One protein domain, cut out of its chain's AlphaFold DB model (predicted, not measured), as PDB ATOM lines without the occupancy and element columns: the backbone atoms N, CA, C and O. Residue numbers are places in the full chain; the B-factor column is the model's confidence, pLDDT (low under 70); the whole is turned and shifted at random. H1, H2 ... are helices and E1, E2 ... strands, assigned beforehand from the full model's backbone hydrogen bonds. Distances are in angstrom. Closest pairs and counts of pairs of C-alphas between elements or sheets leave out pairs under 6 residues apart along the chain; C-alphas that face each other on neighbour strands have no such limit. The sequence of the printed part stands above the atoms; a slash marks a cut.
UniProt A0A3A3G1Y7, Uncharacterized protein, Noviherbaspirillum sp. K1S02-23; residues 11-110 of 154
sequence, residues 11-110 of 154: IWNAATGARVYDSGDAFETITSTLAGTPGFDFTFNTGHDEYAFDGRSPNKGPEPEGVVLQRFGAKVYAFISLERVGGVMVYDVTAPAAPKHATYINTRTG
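What this domain is: This is residues 11 to 110 of the 154 residues of an uncharacterized protein of Noviherbaspirillum sp. K1S02-23 (UniProt A0A3A3G1Y7). A strongly twisted sheet of four antiparallel strands forms a slab, and one short helix, H1, lies across it over E4. The long stretch without a named element, residues 35 to 63, gathers towards the end of the slab where E2 begins and E3 ends, while the first residues with the short strand E1 lie towards the other end of the longest axis. The printed part has 100 residues, with E1, H1, E2, E3, E4 and E5 along the chain; the sheet's order is E2, E3, E4, E5, all antiparallel, and they form a meander, each strand the antiparallel neighbour of the one before. The class is mixed, helices and strands, with 41 residues, under half, in named elements. The whole is compact, with a radius of gyration of the C-alphas of 14.5 A and spans of 42 by 29 by 19 A.

Where its parts are: Find C-alpha 64 at (-0.075, -1.140, -34.905); from there E2, residues 64 to 72, runs 22.8 A. E3, residues 75 to 82, runs 22.5 A. E4 is residues 88 to 92, 13.3 A, and E5, residues 100 to 105, runs 15.2 A to C-alpha 105 at (0.223, 12.497, -35.487). Look next for H1, residues 26 to 34, 12.3 A, which begins at C-alpha 26 at (10.942, 2.348, -37.549). E1 is residues 19 to 22, 7.5 A.

How they stand to each other: Begin with the hairpin E2 and E3, at 160 degrees, where N 68 and O 79 are 2.9 A apart, within hydrogen-bond range. In the hairpin E3 and E4, at 158 degrees, look at N 80 and O 89, 2.8 A. In the hairpin E4 and E5, at 156 degrees, N 90 and O 103 are 2.9 A apart. E2 and E5 are the edge strands. H1 is on the sheet, at a height over the sheet of 9.3 A. It lies over E4, and across the strands at 66 degrees to E4 on the local plane. The closest C-alphas of H1 and E4 are those of Phe 27 and Met 89, 7.9 A apart. H1 and E5 are near each other, with 8 pairs of C-alphas within 10 A. In H1 each O i to N i+4 pair is within hydrogen-bond range. E1 pairs with no named strand, but residues 11 to 12 pair antiparallel with its residues 19 to 21; E1 and H1 are apart.

The domain as a whole: The two C-alphas farthest apart are those of Thr 16 and Gly 110, 43.8 A. The printed part has no cut. The link from H1 to E2, 29 residues, is long; that from E4 to E5 is short, and the others are tight. The mean pLDDT of the printed part is 95.2, and no printed residue is under 70.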
ATOM      1  N   ILE A  11       4.827  -4.710 -46.449       98.12
ATOM      2  CA  ILE A  11       4.121  -4.708 -47.730       98.12
ATOM      3  C   ILE A  11       4.430  -6.020 -48.437       98.12
ATOM      4  O   ILE A  11       5.589  -6.420 -48.545       98.12
ATOM      5  N   TRP A  12       3.389  -6.672 -48.940       98.06
ATOM      6  CA  TRP A  12       3.477  -7.953 -49.630       98.06
ATOM      7  C   TRP A  12       2.993  -7.811 -51.066       98.06
ATOM      8  O   TRP A  12       2.037  -7.091 -51.358       98.06
ATOM      9  N   ASN A  13       3.645  -8.519 -51.982       97.62
ATOM     10  CA  ASN A  13       3.166  -8.644 -53.345       97.62
ATOM     11  C   ASN A  13       2.015  -9.660 -53.367       97.62
ATOM     12  O   ASN A  13       2.232 -10.851 -53.162       97.62
ATOM     13  N   ALA A  14       0.797  -9.194 -53.650       96.12
ATOM     14  CA  ALA A  14      -0.405 -10.027 -53.592       96.12
ATOM     15  C   ALA A  14      -0.422 -11.191 -54.600       96.12
ATOM     16  O   ALA A  14      -1.072 -12.199 -54.349       96.12
ATOM     17  N   ALA A  15       0.286 -11.073 -55.729       97.81
ATOM     18  CA  ALA A  15       0.317 -12.113 -56.757       97.81
ATOM     19  C   ALA A  15       1.313 -13.238 -56.439       97.81
ATOM     20  O   ALA A  15       1.097 -14.381 -56.824       97.81
ATOM     21  N   THR A  16       2.416 -12.912 -55.761       97.75
ATOM     22  CA  THR A  16       3.530 -13.849 -55.519       97.75
ATOM     23  C   THR A  16       3.666 -14.268 -54.059       97.75
ATOM     24  O   THR A  16       4.371 -15.228 -53.769       97.75
ATOM     25  N   GLY A  17       3.046 -13.539 -53.129       97.25
ATOM     26  CA  GLY A  17       3.244 -13.726 -51.693       97.25
ATOM     27  C   GLY A  17       4.627 -13.296 -51.194       97.25
ATOM     28  O   GLY A  17       4.962 -13.554 -50.043       97.25
ATOM     29  N   ALA A  18       5.450 -12.645 -52.023       98.06
ATOM     30  CA  ALA A  18       6.766 -12.171 -51.606       98.06
ATOM     31  C   ALA A  18       6.656 -10.909 -50.733       98.06
ATOM     32  O   ALA A  18       5.926  -9.973 -51.076       98.06
ATOM     33  N   ARG A  19       7.419 -10.848 -49.632       97.75
ATOM     34  CA  ARG A  19       7.561  -9.621 -48.832       97.75
ATOM     35  C   ARG A  19       8.379  -8.598 -49.620       97.75
ATOM     36  O   ARG A  19       9.524  -8.862 -49.971       97.75
ATOM     37  N   VAL A  20       7.782  -7.441 -49.882       98.38
ATOM     38  CA  VAL A  20       8.379  -6.329 -50.638       98.38
ATOM     39  C   VAL A  20       9.113  -5.367 -49.711       98.38
ATOM     40  O   VAL A  20      10.171  -4.856 -50.067       98.38
ATOM     41  N   TYR A  21       8.554  -5.124 -48.528       98.38
ATOM     42  CA  TYR A  21       9.106  -4.203 -47.541       98.38
ATOM     43  C   TYR A  21       8.713  -4.640 -46.130       98.38
ATOM     44  O   TYR A  21       7.652  -5.236 -45.939       98.38
ATOM     45  N   ASP A  22       9.559  -4.317 -45.159       97.50
ATOM     46  CA  ASP A  22       9.283  -4.418 -43.730       97.50
ATOM     47  C   ASP A  22       9.850  -3.175 -43.049       97.50
ATOM     48  O   ASP A  22      10.999  -2.814 -43.311       97.50
ATOM     49  N   SER A  23       9.058  -2.506 -42.214       97.31
ATOM     50  CA  SER A  23       9.521  -1.291 -41.545       97.31
ATOM     51  C   SER A  23      10.485  -1.552 -40.392       97.31
ATOM     52  O   SER A  23      11.035  -0.586 -39.872       97.31
ATOM     53  N   GLY A  24      10.674  -2.807 -39.965       95.44
ATOM     54  CA  GLY A  24      11.510  -3.131 -38.813       95.44
ATOM     55  C   GLY A  24      11.091  -2.341 -37.572       95.44
ATOM     56  O   GLY A  24       9.909  -2.274 -37.245       95.44
ATOM     57  N   ASP A  25      12.058  -1.700 -36.928       95.06
ATOM     58  CA  ASP A  25      11.921  -0.892 -35.710       95.06
ATOM     59  C   ASP A  25      11.626   0.598 -35.976       95.06
ATOM     60  O   ASP A  25      11.823   1.453 -35.106       95.06
ATOM     61  N   ALA A  26      11.170   0.951 -37.184       97.12
ATOM     62  CA  ALA A  26      10.942   2.348 -37.549       97.12
ATOM     63  C   ALA A  26       9.952   3.055 -36.607       97.12
ATOM     64  O   ALA A  26      10.131   4.237 -36.314       97.12
ATOM     65  N   PHE A  27       8.922   2.362 -36.111       97.31
ATOM     66  CA  PHE A  27       7.954   2.959 -35.189       97.31
ATOM     67  C   PHE A  27       8.594   3.302 -33.841       97.31
ATOM     68  O   PHE A  27       8.425   4.425 -33.363       97.31
ATOM     69  N   GLU A  28       9.377   2.396 -33.255       95.94
ATOM     70  CA  GLU A  28      10.144   2.673 -32.037       95.94
ATOM     71  C   GLU A  28      11.194   3.772 -32.250       95.94
ATOM     72  O   GLU A  28      11.346   4.653 -31.404       95.94
ATOM     73  N   THR A  29      11.876   3.786 -33.396       97.25
ATOM     74  CA  THR A  29      12.857   4.835 -33.727       97.25
ATOM     75  C   THR A  29      12.199   6.217 -33.819       97.25
ATOM     76  O   THR A  29      12.702   7.194 -33.260       97.25
ATOM     77  N   ILE A  30      11.041   6.318 -34.477       98.06
ATOM     78  CA  ILE A  30      10.299   7.583 -34.599       98.06
ATOM     79  C   ILE A  30       9.761   8.024 -33.234       98.06
ATOM     80  O   ILE A  30       9.957   9.167 -32.828       98.06
ATOM     81  N   THR A  31       9.102   7.123 -32.507       97.00
ATOM     82  CA  THR A  31       8.492   7.452 -31.209       97.00
ATOM     83  C   THR A  31       9.541   7.802 -30.156       97.00
ATOM     84  O   THR A  31       9.344   8.770 -29.432       97.00
ATOM     85  N   SER A  32      10.683   7.110 -30.105       97.00
ATOM     86  CA  SER A  32      11.797   7.480 -29.213       97.00
ATOM     87  C   SER A  32      12.376   8.858 -29.527       97.00
ATOM     88  O   SER A  32      12.670   9.612 -28.604       97.00
ATOM     89  N   THR A  33      12.489   9.215 -30.810       97.62
ATOM     90  CA  THR A  33      12.996  10.529 -31.239       97.62
ATOM     91  C   THR A  33      12.050  11.669 -30.851       97.62
ATOM     92  O   THR A  33      12.501  12.777 -30.573       97.62
ATOM     93  N   LEU A  34      10.740  11.412 -30.851       97.56
ATOM     94  CA  LEU A  34       9.715  12.428 -30.608       97.56
ATOM     95  C   LEU A  34       9.264  12.513 -29.146       97.56
ATOM     96  O   LEU A  34       8.777  13.566 -28.739       97.56
ATOM     97  N   ALA A  35       9.427  11.450 -28.357       96.50
ATOM     98  CA  ALA A  35       9.005  11.403 -26.959       96.50
ATOM     99  C   ALA A  35       9.542  12.601 -26.153       96.50
ATOM    100  O   ALA A  35      10.749  12.828 -26.078       96.50
ATOM    101  N   GLY A  36       8.639  13.379 -25.551       95.19
ATOM    102  CA  GLY A  36       8.972  14.548 -24.732       95.19
ATOM    103  C   GLY A  36       9.431  15.788 -25.510       95.19
ATOM    104  O   GLY A  36       9.756  16.806 -24.897       95.19
ATOM    105  N   THR A  37       9.465  15.742 -26.845       96.94
ATOM    106  CA  THR A  37       9.755  16.924 -27.672       96.94
ATOM    107  C   THR A  37       8.526  17.843 -27.767       96.94
ATOM    108  O   THR A  37       7.401  17.404 -27.513       96.94
ATOM    109  N   PRO A  38       8.684  19.137 -28.121       95.56
ATOM    110  CA  PRO A  38       7.544  20.043 -28.253       95.56
ATOM    111  C   PRO A  38       6.464  19.492 -29.196       95.56
ATOM    112  O   PRO A  38       6.729  19.222 -30.364       95.56
ATOM    113  N   GLY A  39       5.237  19.356 -28.685       92.88
ATOM    114  CA  GLY A  39       4.104  18.777 -29.415       92.88
ATOM    115  C   GLY A  39       3.884  17.275 -29.190       92.88
ATOM    116  O   GLY A  39       2.881  16.755 -29.667       92.88
ATOM    117  N   PHE A  40       4.758  16.599 -28.439       96.75
ATOM    118  CA  PHE A  40       4.676  15.164 -28.163       96.75
ATOM    119  C   PHE A  40       4.852  14.866 -26.669       96.75
ATOM    120  O   PHE A  40       5.952  14.623 -26.174       96.75
ATOM    121  N   ASP A  41       3.732  14.857 -25.946       95.38
ATOM    122  CA  ASP A  41       3.689  14.580 -24.509       95.38
ATOM    123  C   ASP A  41       3.389  13.096 -24.233       95.38
ATOM    124  O   ASP A  41       2.289  12.694 -23.842       95.38
ATOM    125  N   PHE A  42       4.401  12.269 -24.490       95.12
ATOM    126  CA  PHE A  42       4.449  10.841 -24.185       95.12
ATOM    127  C   PHE A  42       5.882  10.412 -23.886       95.12
ATOM    128  O   PHE A  42       6.841  11.045 -24.328       95.12
ATOM    129  N   THR A  43       6.032   9.308 -23.163       95.75
ATOM    130  CA  THR A  43       7.324   8.660 -22.929       95.75
ATOM    131  C   THR A  43       7.506   7.481 -23.886       95.75
ATOM    132  O   THR A  43       6.539   6.890 -24.371       95.75
ATOM    133  N   PHE A  44       8.760   7.162 -24.215       95.44
ATOM    134  CA  PHE A  44       9.081   6.073 -25.140       95.44
ATOM    135  C   PHE A  44       8.419   4.758 -24.708       95.44
ATOM    136  O   PHE A  44       8.495   4.404 -23.536       95.44
ATOM    137  N   ASN A  45       7.773   4.053 -25.648       92.81
ATOM    138  CA  ASN A  45       7.095   2.770 -25.421       92.81
ATOM    139  C   ASN A  45       6.201   2.730 -24.165       92.81
ATOM    140  O   ASN A  45       6.138   1.718 -23.469       92.81
ATOM    141  N   THR A  46       5.487   3.818 -23.883       93.75
ATOM    142  CA  THR A  46       4.456   3.858 -22.839       93.75
ATOM    143  C   THR A  46       3.190   3.099 -23.256       93.75
ATOM    144  O   THR A  46       2.868   3.003 -24.445       93.75
ATOM    145  N   GLY A  47       2.449   2.574 -22.276       90.75
ATOM    146  CA  GLY A  47       1.105   2.029 -22.477       90.75
ATOM    147  C   GLY A  47       0.023   3.096 -22.708       90.75
ATOM    148  O   GLY A  47       0.300   4.297 -22.826       90.75
ATOM    149  N   HIS A  48      -1.224   2.625 -22.781       85.12
ATOM    150  CA  HIS A  48      -2.415   3.468 -22.948       85.12
ATOM    151  C   HIS A  48      -3.002   3.930 -21.607       85.12
ATOM    152  O   HIS A  48      -3.543   5.025 -21.521       85.12
ATOM    153  N   ASP A  49      -2.887   3.108 -20.566       79.31
ATOM    154  CA  ASP A  49      -3.360   3.337 -19.195       79.31
ATOM    155  C   ASP A  49      -2.285   3.936 -18.277       79.31
ATOM    156  O   ASP A  49      -2.555   4.293 -17.130       79.31
ATOM    157  N   GLU A  50      -1.069   4.091 -18.795       82.31
ATOM    158  CA  GLU A  50       0.075   4.625 -18.074       82.31
ATOM    159  C   GLU A  50       0.796   5.725 -18.859       82.31
ATOM    160  O   GLU A  50       0.747   5.820 -20.092       82.31
ATOM    161  N   TYR A  51       1.516   6.550 -18.105       89.44
ATOM    162  CA  TYR A  51       2.537   7.458 -18.613       89.44
ATOM    163  C   TYR A  51       3.875   7.047 -18.002       89.44
ATOM    164  O   TYR A  51       4.383   7.676 -17.071       89.44
ATOM    165  N   ALA A  52       4.401   5.921 -18.475       91.50
ATOM    166  CA  ALA A  52       5.590   5.288 -17.926       91.50
ATOM    167  C   ALA A  52       6.613   5.056 -19.032       91.50
ATOM    168  O   ALA A  52       6.291   4.577 -20.118       91.50
ATOM    169  N   PHE A  53       7.863   5.411 -18.749       94.38
ATOM    170  CA  PHE A  53       8.951   5.161 -19.678       94.38
ATOM    171  C   PHE A  53       9.156   3.654 -19.850       94.38
ATOM    172  O   PHE A  53       9.411   2.938 -18.885       94.38
ATOM    173  N   ASP A  54       9.076   3.212 -21.101       92.56
ATOM    174  CA  ASP A  54       9.478   1.895 -21.583       92.56
ATOM    175  C   ASP A  54       8.679   0.691 -21.045       92.56
ATOM    176  O   ASP A  54       9.145  -0.450 -21.063       92.56
ATOM    177  N   GLY A  55       7.429   0.906 -20.625       89.94
ATOM    178  CA  GLY A  55       6.548  -0.162 -20.129       89.94
ATOM    179  C   GLY A  55       6.169  -1.220 -21.181       89.94
ATOM    180  O   GLY A  55       5.806  -2.354 -20.847       89.94
ATOM    181  N   ARG A  56       6.272  -0.899 -22.480       92.62
ATOM    182  CA  ARG A  56       5.847  -1.778 -23.588       92.62
ATOM    183  C   ARG A  56       6.970  -2.477 -24.341       92.62
ATOM    184  O   ARG A  56       6.665  -3.435 -25.054       92.62
ATOM    185  N   SER A  57       8.241  -2.101 -24.182       90.25
ATOM    186  CA  SER A  57       9.352  -2.857 -24.789       90.25
ATOM    187  C   SER A  57       9.389  -4.339 -24.404       90.25
ATOM    188  O   SER A  57       9.486  -5.150 -25.331       90.25
ATOM    189  N   PRO A  58       9.238  -4.729 -23.116       87.31
ATOM    190  CA  PRO A  58       9.144  -6.144 -22.737       87.31
ATOM    191  C   PRO A  58       7.829  -6.811 -23.185       87.31
ATOM    192  O   PRO A  58       7.676  -8.024 -23.039       87.31
ATOM    193  N   ASN A  59       6.892  -6.027 -23.727       87.81
ATOM    194  CA  ASN A  59       5.622  -6.465 -24.290       87.81
ATOM    195  C   ASN A  59       5.684  -6.392 -25.830       87.81
ATOM    196  O   ASN A  59       6.629  -6.887 -26.445       87.81
ATOM    197  N   LYS A  60       4.672  -5.803 -26.477       88.44
ATOM    198  CA  LYS A  60       4.549  -5.748 -27.942       88.44
ATOM    199  C   LYS A  60       4.883  -4.359 -28.521       88.44
ATOM    200  O   LYS A  60       4.590  -4.100 -29.680       88.44
ATOM    201  N   GLY A  61       5.530  -3.477 -27.752       91.56
ATOM    202  CA  GLY A  61       5.985  -2.171 -28.238       91.56
ATOM    203  C   GLY A  61       4.833  -1.223 -28.620       91.56
ATOM    204  O   GLY A  61       3.882  -1.106 -27.843       91.56
ATOM    205  N   PRO A  62       4.915  -0.532 -29.776       92.12
ATOM    206  CA  PRO A  62       3.915   0.452 -30.203       92.12
ATOM    207  C   PRO A  62       2.536  -0.116 -30.577       92.12
ATOM    208  O   PRO A  62       1.555   0.609 -30.443       92.12
ATOM    209  N   GLU A  63       2.477  -1.377 -31.025       92.56
ATOM    210  CA  GLU A  63       1.270  -2.111 -31.458       92.56
ATOM    211  C   GLU A  63       0.438  -1.395 -32.532       92.56
ATOM    212  O   GLU A  63      -0.504  -0.668 -32.218       92.56
ATOM    213  N   PRO A  64       0.778  -1.575 -33.819       94.06
ATOM    214  CA  PRO A  64      -0.075  -1.140 -34.905       94.06
ATOM    215  C   PRO A  64      -1.322  -2.033 -35.004       94.06
ATOM    216  O   PRO A  64      -1.180  -3.246 -35.149       94.06
ATOM    217  N   GLU A  65      -2.511  -1.429 -34.994       91.62
ATOM    218  CA  GLU A  65      -3.799  -2.156 -35.017       91.62
ATOM    219  C   GLU A  65      -4.577  -1.949 -36.325       91.62
ATOM    220  O   GLU A  65      -5.109  -2.888 -36.919       91.62
ATOM    221  N   GLY A  66      -4.594  -0.723 -36.848       92.31
ATOM    222  CA  GLY A  66      -5.340  -0.365 -38.052       92.31
ATOM    223  C   GLY A  66      -4.436   0.131 -39.170       92.31
ATOM    224  O   GLY A  66      -3.474   0.855 -38.930       92.31
ATOM    225  N   VAL A  67      -4.778  -0.197 -40.420       96.19
ATOM    226  CA  VAL A  67      -4.166   0.408 -41.610       96.19
ATOM    227  C   VAL A  67      -5.224   0.827 -42.625       96.19
ATOM    228  O   VAL A  67      -6.095   0.047 -43.004       96.19
ATOM    229  N   VAL A  68      -5.120   2.064 -43.112       97.94
ATOM    230  CA  VAL A  68      -5.937   2.593 -44.210       97.94
ATOM    231  C   VAL A  68      -5.026   3.103 -45.313       97.94
ATOM    232  O   VAL A  68      -4.111   3.888 -45.067       97.94
ATOM    233  N   LEU A  69      -5.303   2.691 -46.548       97.69
ATOM    234  CA  LEU A  69      -4.671   3.265 -47.729       97.69
ATOM    235  C   LEU A  69      -5.575   4.335 -48.333       97.69
ATOM    236  O   LEU A  69      -6.755   4.089 -48.575       97.69
ATOM    237  N   GLN A  70      -5.008   5.496 -48.650       97.19
ATOM    238  CA  GLN A  70      -5.711   6.534 -49.395       97.19
ATOM    239  C   GLN A  70      -4.824   7.107 -50.497       97.19
ATOM    240  O   GLN A  70      -3.648   7.416 -50.297       97.19
ATOM    241  N   ARG A  71      -5.417   7.282 -51.679       95.94
ATOM    242  CA  ARG A  71      -4.768   7.936 -52.812       95.94
ATOM    243  C   ARG A  71      -5.090   9.429 -52.836       95.94
ATOM    244  O   ARG A  71      -6.261   9.808 -52.753       95.94
ATOM    245  N   PHE A  72      -4.061  10.249 -53.033       93.75
ATOM    246  CA  PHE A  72      -4.156  11.683 -53.305       93.75
ATOM    247  C   PHE A  72      -3.367  11.992 -54.582       93.75
ATOM    248  O   PHE A  72      -2.136  11.973 -54.598       93.75
ATOM    249  N   GLY A  73      -4.075  12.210 -55.694       92.50
ATOM    250  CA  GLY A  73      -3.452  12.341 -57.012       92.50
ATOM    251  C   GLY A  73      -2.675  11.078 -57.405       92.50
ATOM    252  O   GLY A  73      -3.236   9.981 -57.449       92.50
ATOM    253  N   ALA A  74      -1.380  11.229 -57.692       94.12
ATOM    254  CA  ALA A  74      -0.491  10.110 -58.015       94.12
ATOM    255  C   ALA A  74       0.052   9.378 -56.774       94.12
ATOM    256  O   ALA A  74       0.570   8.269 -56.908       94.12
ATOM    257  N   LYS A  75      -0.067   9.981 -55.585       95.56
ATOM    258  CA  LYS A  75       0.513   9.464 -54.346       95.56
ATOM    259  C   LYS A  75      -0.442   8.530 -53.618       95.56
ATOM    260  O   LYS A  75      -1.639   8.810 -53.538       95.56
ATOM    261  N   VAL A  76       0.085   7.444 -53.065       97.62
ATOM    262  CA  VAL A  76      -0.641   6.527 -52.175       97.62
ATOM    263  C   VAL A  76      -0.034   6.638 -50.788       97.62
ATOM    264  O   VAL A  76       1.174   6.485 -50.638       97.62
ATOM    265  N   TYR A  77      -0.872   6.893 -49.789       98.06
ATOM    266  CA  TYR A  77      -0.460   6.988 -48.396       98.06
ATOM    267  C   TYR A  77      -1.058   5.853 -47.577       98.06
ATOM    268  O   TYR A  77      -2.221   5.501 -47.773       98.06
ATOM    269  N   ALA A  78      -0.262   5.320 -46.656       98.31
ATOM    270  CA  ALA A  78      -0.703   4.428 -45.598       98.31
ATOM    271  C   ALA A  78      -0.805   5.210 -44.287       98.31
ATOM    272  O   ALA A  78       0.149   5.875 -43.883       98.31
ATOM    273  N   PHE A  79      -1.962   5.113 -43.645       98.44
ATOM    274  CA  PHE A  79      -2.237   5.623 -42.306       98.44
ATOM    275  C   PHE A  79      -2.326   4.417 -41.383       98.44
ATOM    276  O   PHE A  79      -3.126   3.525 -41.653       98.44
ATOM    277  N   ILE A  80      -1.486   4.364 -40.354       98.12
ATOM    278  CA  ILE A  80      -1.323   3.196 -39.487       98.12
ATOM    279  C   ILE A  80      -1.526   3.644 -38.041       98.12
ATOM    280  O   ILE A  80      -0.735   4.445 -37.542       98.12
ATOM    281  N   SER A  81      -2.593   3.191 -37.386       97.12
ATOM    282  CA  SER A  81      -2.884   3.542 -35.991       97.12
ATOM    283  C   SER A  81      -2.028   2.716 -35.035       97.12
ATOM    284  O   SER A  81      -1.844   1.524 -35.265       97.12
ATOM    285  N   LEU A  82      -1.499   3.351 -33.986       96.25
ATOM    286  CA  LEU A  82      -0.735   2.694 -32.923       96.25
ATOM    287  C   LEU A  82      -1.560   2.710 -31.635       96.25
ATOM    288  O   LEU A  82      -1.803   3.787 -31.092       96.25
ATOM    289  N   GLU A  83      -1.971   1.547 -31.140       93.75
ATOM    290  CA  GLU A  83      -2.871   1.429 -29.984       93.75
ATOM    291  C   GLU A  83      -2.201   1.934 -28.698       93.75
ATOM    292  O   GLU A  83      -2.788   2.714 -27.947       93.75
ATOM    293  N   ARG A  84      -0.946   1.531 -28.439       93.81
ATOM    294  CA  ARG A  84      -0.310   1.755 -27.125       93.81
ATOM    295  C   ARG A  84       0.184   3.174 -26.938       93.81
ATOM    296  O   ARG A  84      -0.418   3.965 -26.217       93.81
ATOM    297  N   VAL A  85       1.291   3.513 -27.596       94.31
ATOM    298  CA  VAL A  85       1.855   4.866 -27.523       94.31
ATOM    299  C   VAL A  85       0.872   5.899 -28.088       94.31
ATOM    300  O   VAL A  85       0.940   7.074 -27.725       94.31
ATOM    301  N   GLY A  86      -0.102   5.465 -28.891       95.12
ATOM    302  CA  GLY A  86      -1.146   6.299 -29.461       95.12
ATOM    303  C   GLY A  86      -0.749   6.874 -30.816       95.12
ATOM    304  O   GLY A  86       0.382   6.737 -31.290       95.12
ATOM    305  N   GLY A  87      -1.684   7.591 -31.426       96.44
ATOM    306  CA  GLY A  87      -1.462   8.302 -32.675       96.44
ATOM    307  C   GLY A  87      -1.503   7.448 -33.944       96.44
ATOM    308  O   GLY A  87      -1.841   6.266 -33.946       96.44
ATOM    309  N   VAL A  88      -1.183   8.105 -35.058       98.31
ATOM    310  CA  VAL A  88      -1.234   7.552 -36.412       98.31
ATOM    311  C   VAL A  88       0.070   7.862 -37.138       98.31
ATOM    312  O   VAL A  88       0.441   9.024 -37.327       98.31
ATOM    313  N   MET A  89       0.755   6.809 -37.566       98.19
ATOM    314  CA  MET A  89       1.894   6.872 -38.474       98.19
ATOM    315  C   MET A  89       1.404   7.074 -39.908       98.19
ATOM    316  O   MET A  89       0.496   6.378 -40.360       98.19
ATOM    317  N   VAL A  90       2.024   7.993 -40.647       98.25
ATOM    318  CA  VAL A  90       1.682   8.267 -42.047       98.25
ATOM    319  C   VAL A  90       2.900   8.031 -42.928       98.25
ATOM    320  O   VAL A  90       3.962   8.613 -42.706       98.25
ATOM    321  N   TYR A  91       2.742   7.191 -43.950       98.50
ATOM    322  CA  TYR A  91       3.791   6.850 -44.910       98.50
ATOM    323  C   TYR A  91       3.323   7.097 -46.344       98.50
ATOM    324  O   TYR A  91       2.233   6.670 -46.715       98.50
ATOM    325  N   ASP A  92       4.161   7.723 -47.174       98.06
ATOM    326  CA  ASP A  92       4.029   7.655 -48.634       98.06
ATOM    327  C   ASP A  92       4.512   6.270 -49.089       98.06
ATOM    328  O   ASP A  92       5.700   5.954 -49.000       98.06
ATOM    329  N   VAL A  93       3.583   5.446 -49.571       98.50
ATOM    330  CA  VAL A  93       3.815   4.074 -50.056       98.50
ATOM    331  C   VAL A  93       3.688   3.974 -51.578       98.50
ATOM    332  O   VAL A  93       3.534   2.884 -52.126       98.50
ATOM    333  N   THR A  94       3.769   5.105 -52.290       98.19
ATOM    334  CA  THR A  94       3.692   5.145 -53.763       98.19
ATOM    335  C   THR A  94       4.745   4.254 -54.419       98.19
ATOM    336  O   THR A  94       4.479   3.659 -55.460       98.19
ATOM    337  N   ALA A  95       5.930   4.155 -53.807       98.06
ATOM    338  CA  ALA A  95       6.955   3.174 -54.141       98.06
ATOM    339  C   ALA A  95       6.958   2.073 -53.059       98.06
ATOM    340  O   ALA A  95       7.577   2.266 -52.014       98.06
ATOM    341  N   PRO A  96       6.302   0.915 -53.279       97.69
ATOM    342  CA  PRO A  96       6.087  -0.085 -52.228       97.69
ATOM    343  C   PRO A  96       7.367  -0.698 -51.647       97.69
ATOM    344  O   PRO A  96       7.359  -1.171 -50.519       97.69
ATOM    345  N   ALA A  97       8.466  -0.688 -52.408       98.19
ATOM    346  CA  ALA A  97       9.778  -1.167 -51.966       98.19
ATOM    347  C   ALA A  97      10.601  -0.108 -51.210       98.19
ATOM    348  O   ALA A  97      11.648  -0.428 -50.657       98.19
ATOM    349  N   ALA A  98      10.155   1.152 -51.200       98.12
ATOM    350  CA  ALA A  98      10.805   2.243 -50.482       98.12
ATOM    351  C   ALA A  98       9.778   3.243 -49.905       98.12
ATOM    352  O   ALA A  98       9.765   4.410 -50.322       98.12
ATOM    353  N   PRO A  99       8.900   2.814 -48.972       98.19
ATOM    354  CA  PRO A  99       8.025   3.723 -48.246       98.19
ATOM    355  C   PRO A  99       8.799   4.849 -47.563       98.19
ATOM    356  O   PRO A  99       9.899   4.644 -47.050       98.19
ATOM    357  N   LYS A 100       8.204   6.040 -47.515       98.06
ATOM    358  CA  LYS A 100       8.791   7.204 -46.841       98.06
ATOM    359  C   LYS A 100       7.889   7.657 -45.712       98.06
ATOM    360  O   LYS A 100       6.708   7.906 -45.942       98.06
ATOM    361  N   HIS A 101       8.446   7.790 -44.512       98.06
ATOM    362  CA  HIS A 101       7.728   8.397 -43.401       98.06
ATOM    363  C   HIS A 101       7.384   9.850 -43.752       98.06
ATOM    364  O   HIS A 101       8.264  10.620 -44.134       98.06
ATOM    365  N   ALA A 102       6.102  10.197 -43.675       96.69
ATOM    366  CA  ALA A 102       5.609  11.534 -43.979       96.69
ATOM    367  C   ALA A 102       5.411  12.347 -42.698       96.69
ATOM    368  O   ALA A 102       5.870  13.481 -42.608       96.69
ATOM    369  N   THR A 103       4.715  11.768 -41.718       96.44
ATOM    370  CA  THR A 103       4.497  12.385 -40.410       96.44
ATOM    371  C   THR A 103       3.992  11.355 -39.402       96.44
ATOM    372  O   THR A 103       3.528  10.271 -39.771       96.44
ATOM    373  N   TYR A 104       4.046  11.719 -38.128       97.81
ATOM    374  CA  TYR A 104       3.397  11.022 -37.031       97.81
ATOM    375  C   TYR A 104       2.498  12.011 -36.292       97.81
ATOM    376  O   TYR A 104       2.943  13.077 -35.871       97.81
ATOM    377  N   ILE A 105       1.218  11.668 -36.166       96.62
ATOM    378  CA  ILE A 105       0.223  12.497 -35.487       96.62
ATOM    379  C   ILE A 105      -0.101  11.821 -34.167       96.62
ATOM    380  O   ILE A 105      -0.610  10.705 -34.173       96.62
ATOM    381  N   ASN A 106       0.145  12.492 -33.046       96.50
ATOM    382  CA  ASN A 106      -0.273  12.013 -31.736       96.50
ATOM    383  C   ASN A 106      -0.816  13.184 -30.915       96.50
ATOM    384  O   ASN A 106      -0.158  14.209 -30.773       96.50
ATOM    385  N   THR A 107      -2.044  13.037 -30.429       95.31
ATOM    386  CA  THR A 107      -2.785  14.048 -29.666       95.31
ATOM    387  C   THR A 107      -2.943  13.667 -28.195       95.31
ATOM    388  O   THR A 107      -3.721  14.303 -27.479       95.31
ATOM    389  N   ARG A 108      -2.221  12.640 -27.728       93.69
ATOM    390  CA  ARG A 108      -2.128  12.323 -26.304       93.69
ATOM    391  C   ARG A 108      -1.370  13.407 -25.542       93.69
ATOM    392  O   ARG A 108      -0.465  14.049 -26.077       93.69
ATOM    393  N   THR A 109      -1.717  13.541 -24.271       93.44
ATOM    394  CA  THR A 109      -1.050  14.415 -23.305       93.44
ATOM    395  C   THR A 109      -0.916  13.672 -21.990       93.44
ATOM    396  O   THR A 109      -1.880  13.560 -21.223       93.44
ATOM    397  N   GLY A 110       0.244  13.077 -21.736       91.69
ATOM    398  CA  GLY A 110       0.428  12.296 -20.528       91.69
ATOM    399  C   GLY A 110      -0.313  10.959 -20.603       91.69
ATOM    400  O   GLY A 110      -0.230  10.218 -21.588       91.69
TER     401      GLY A 110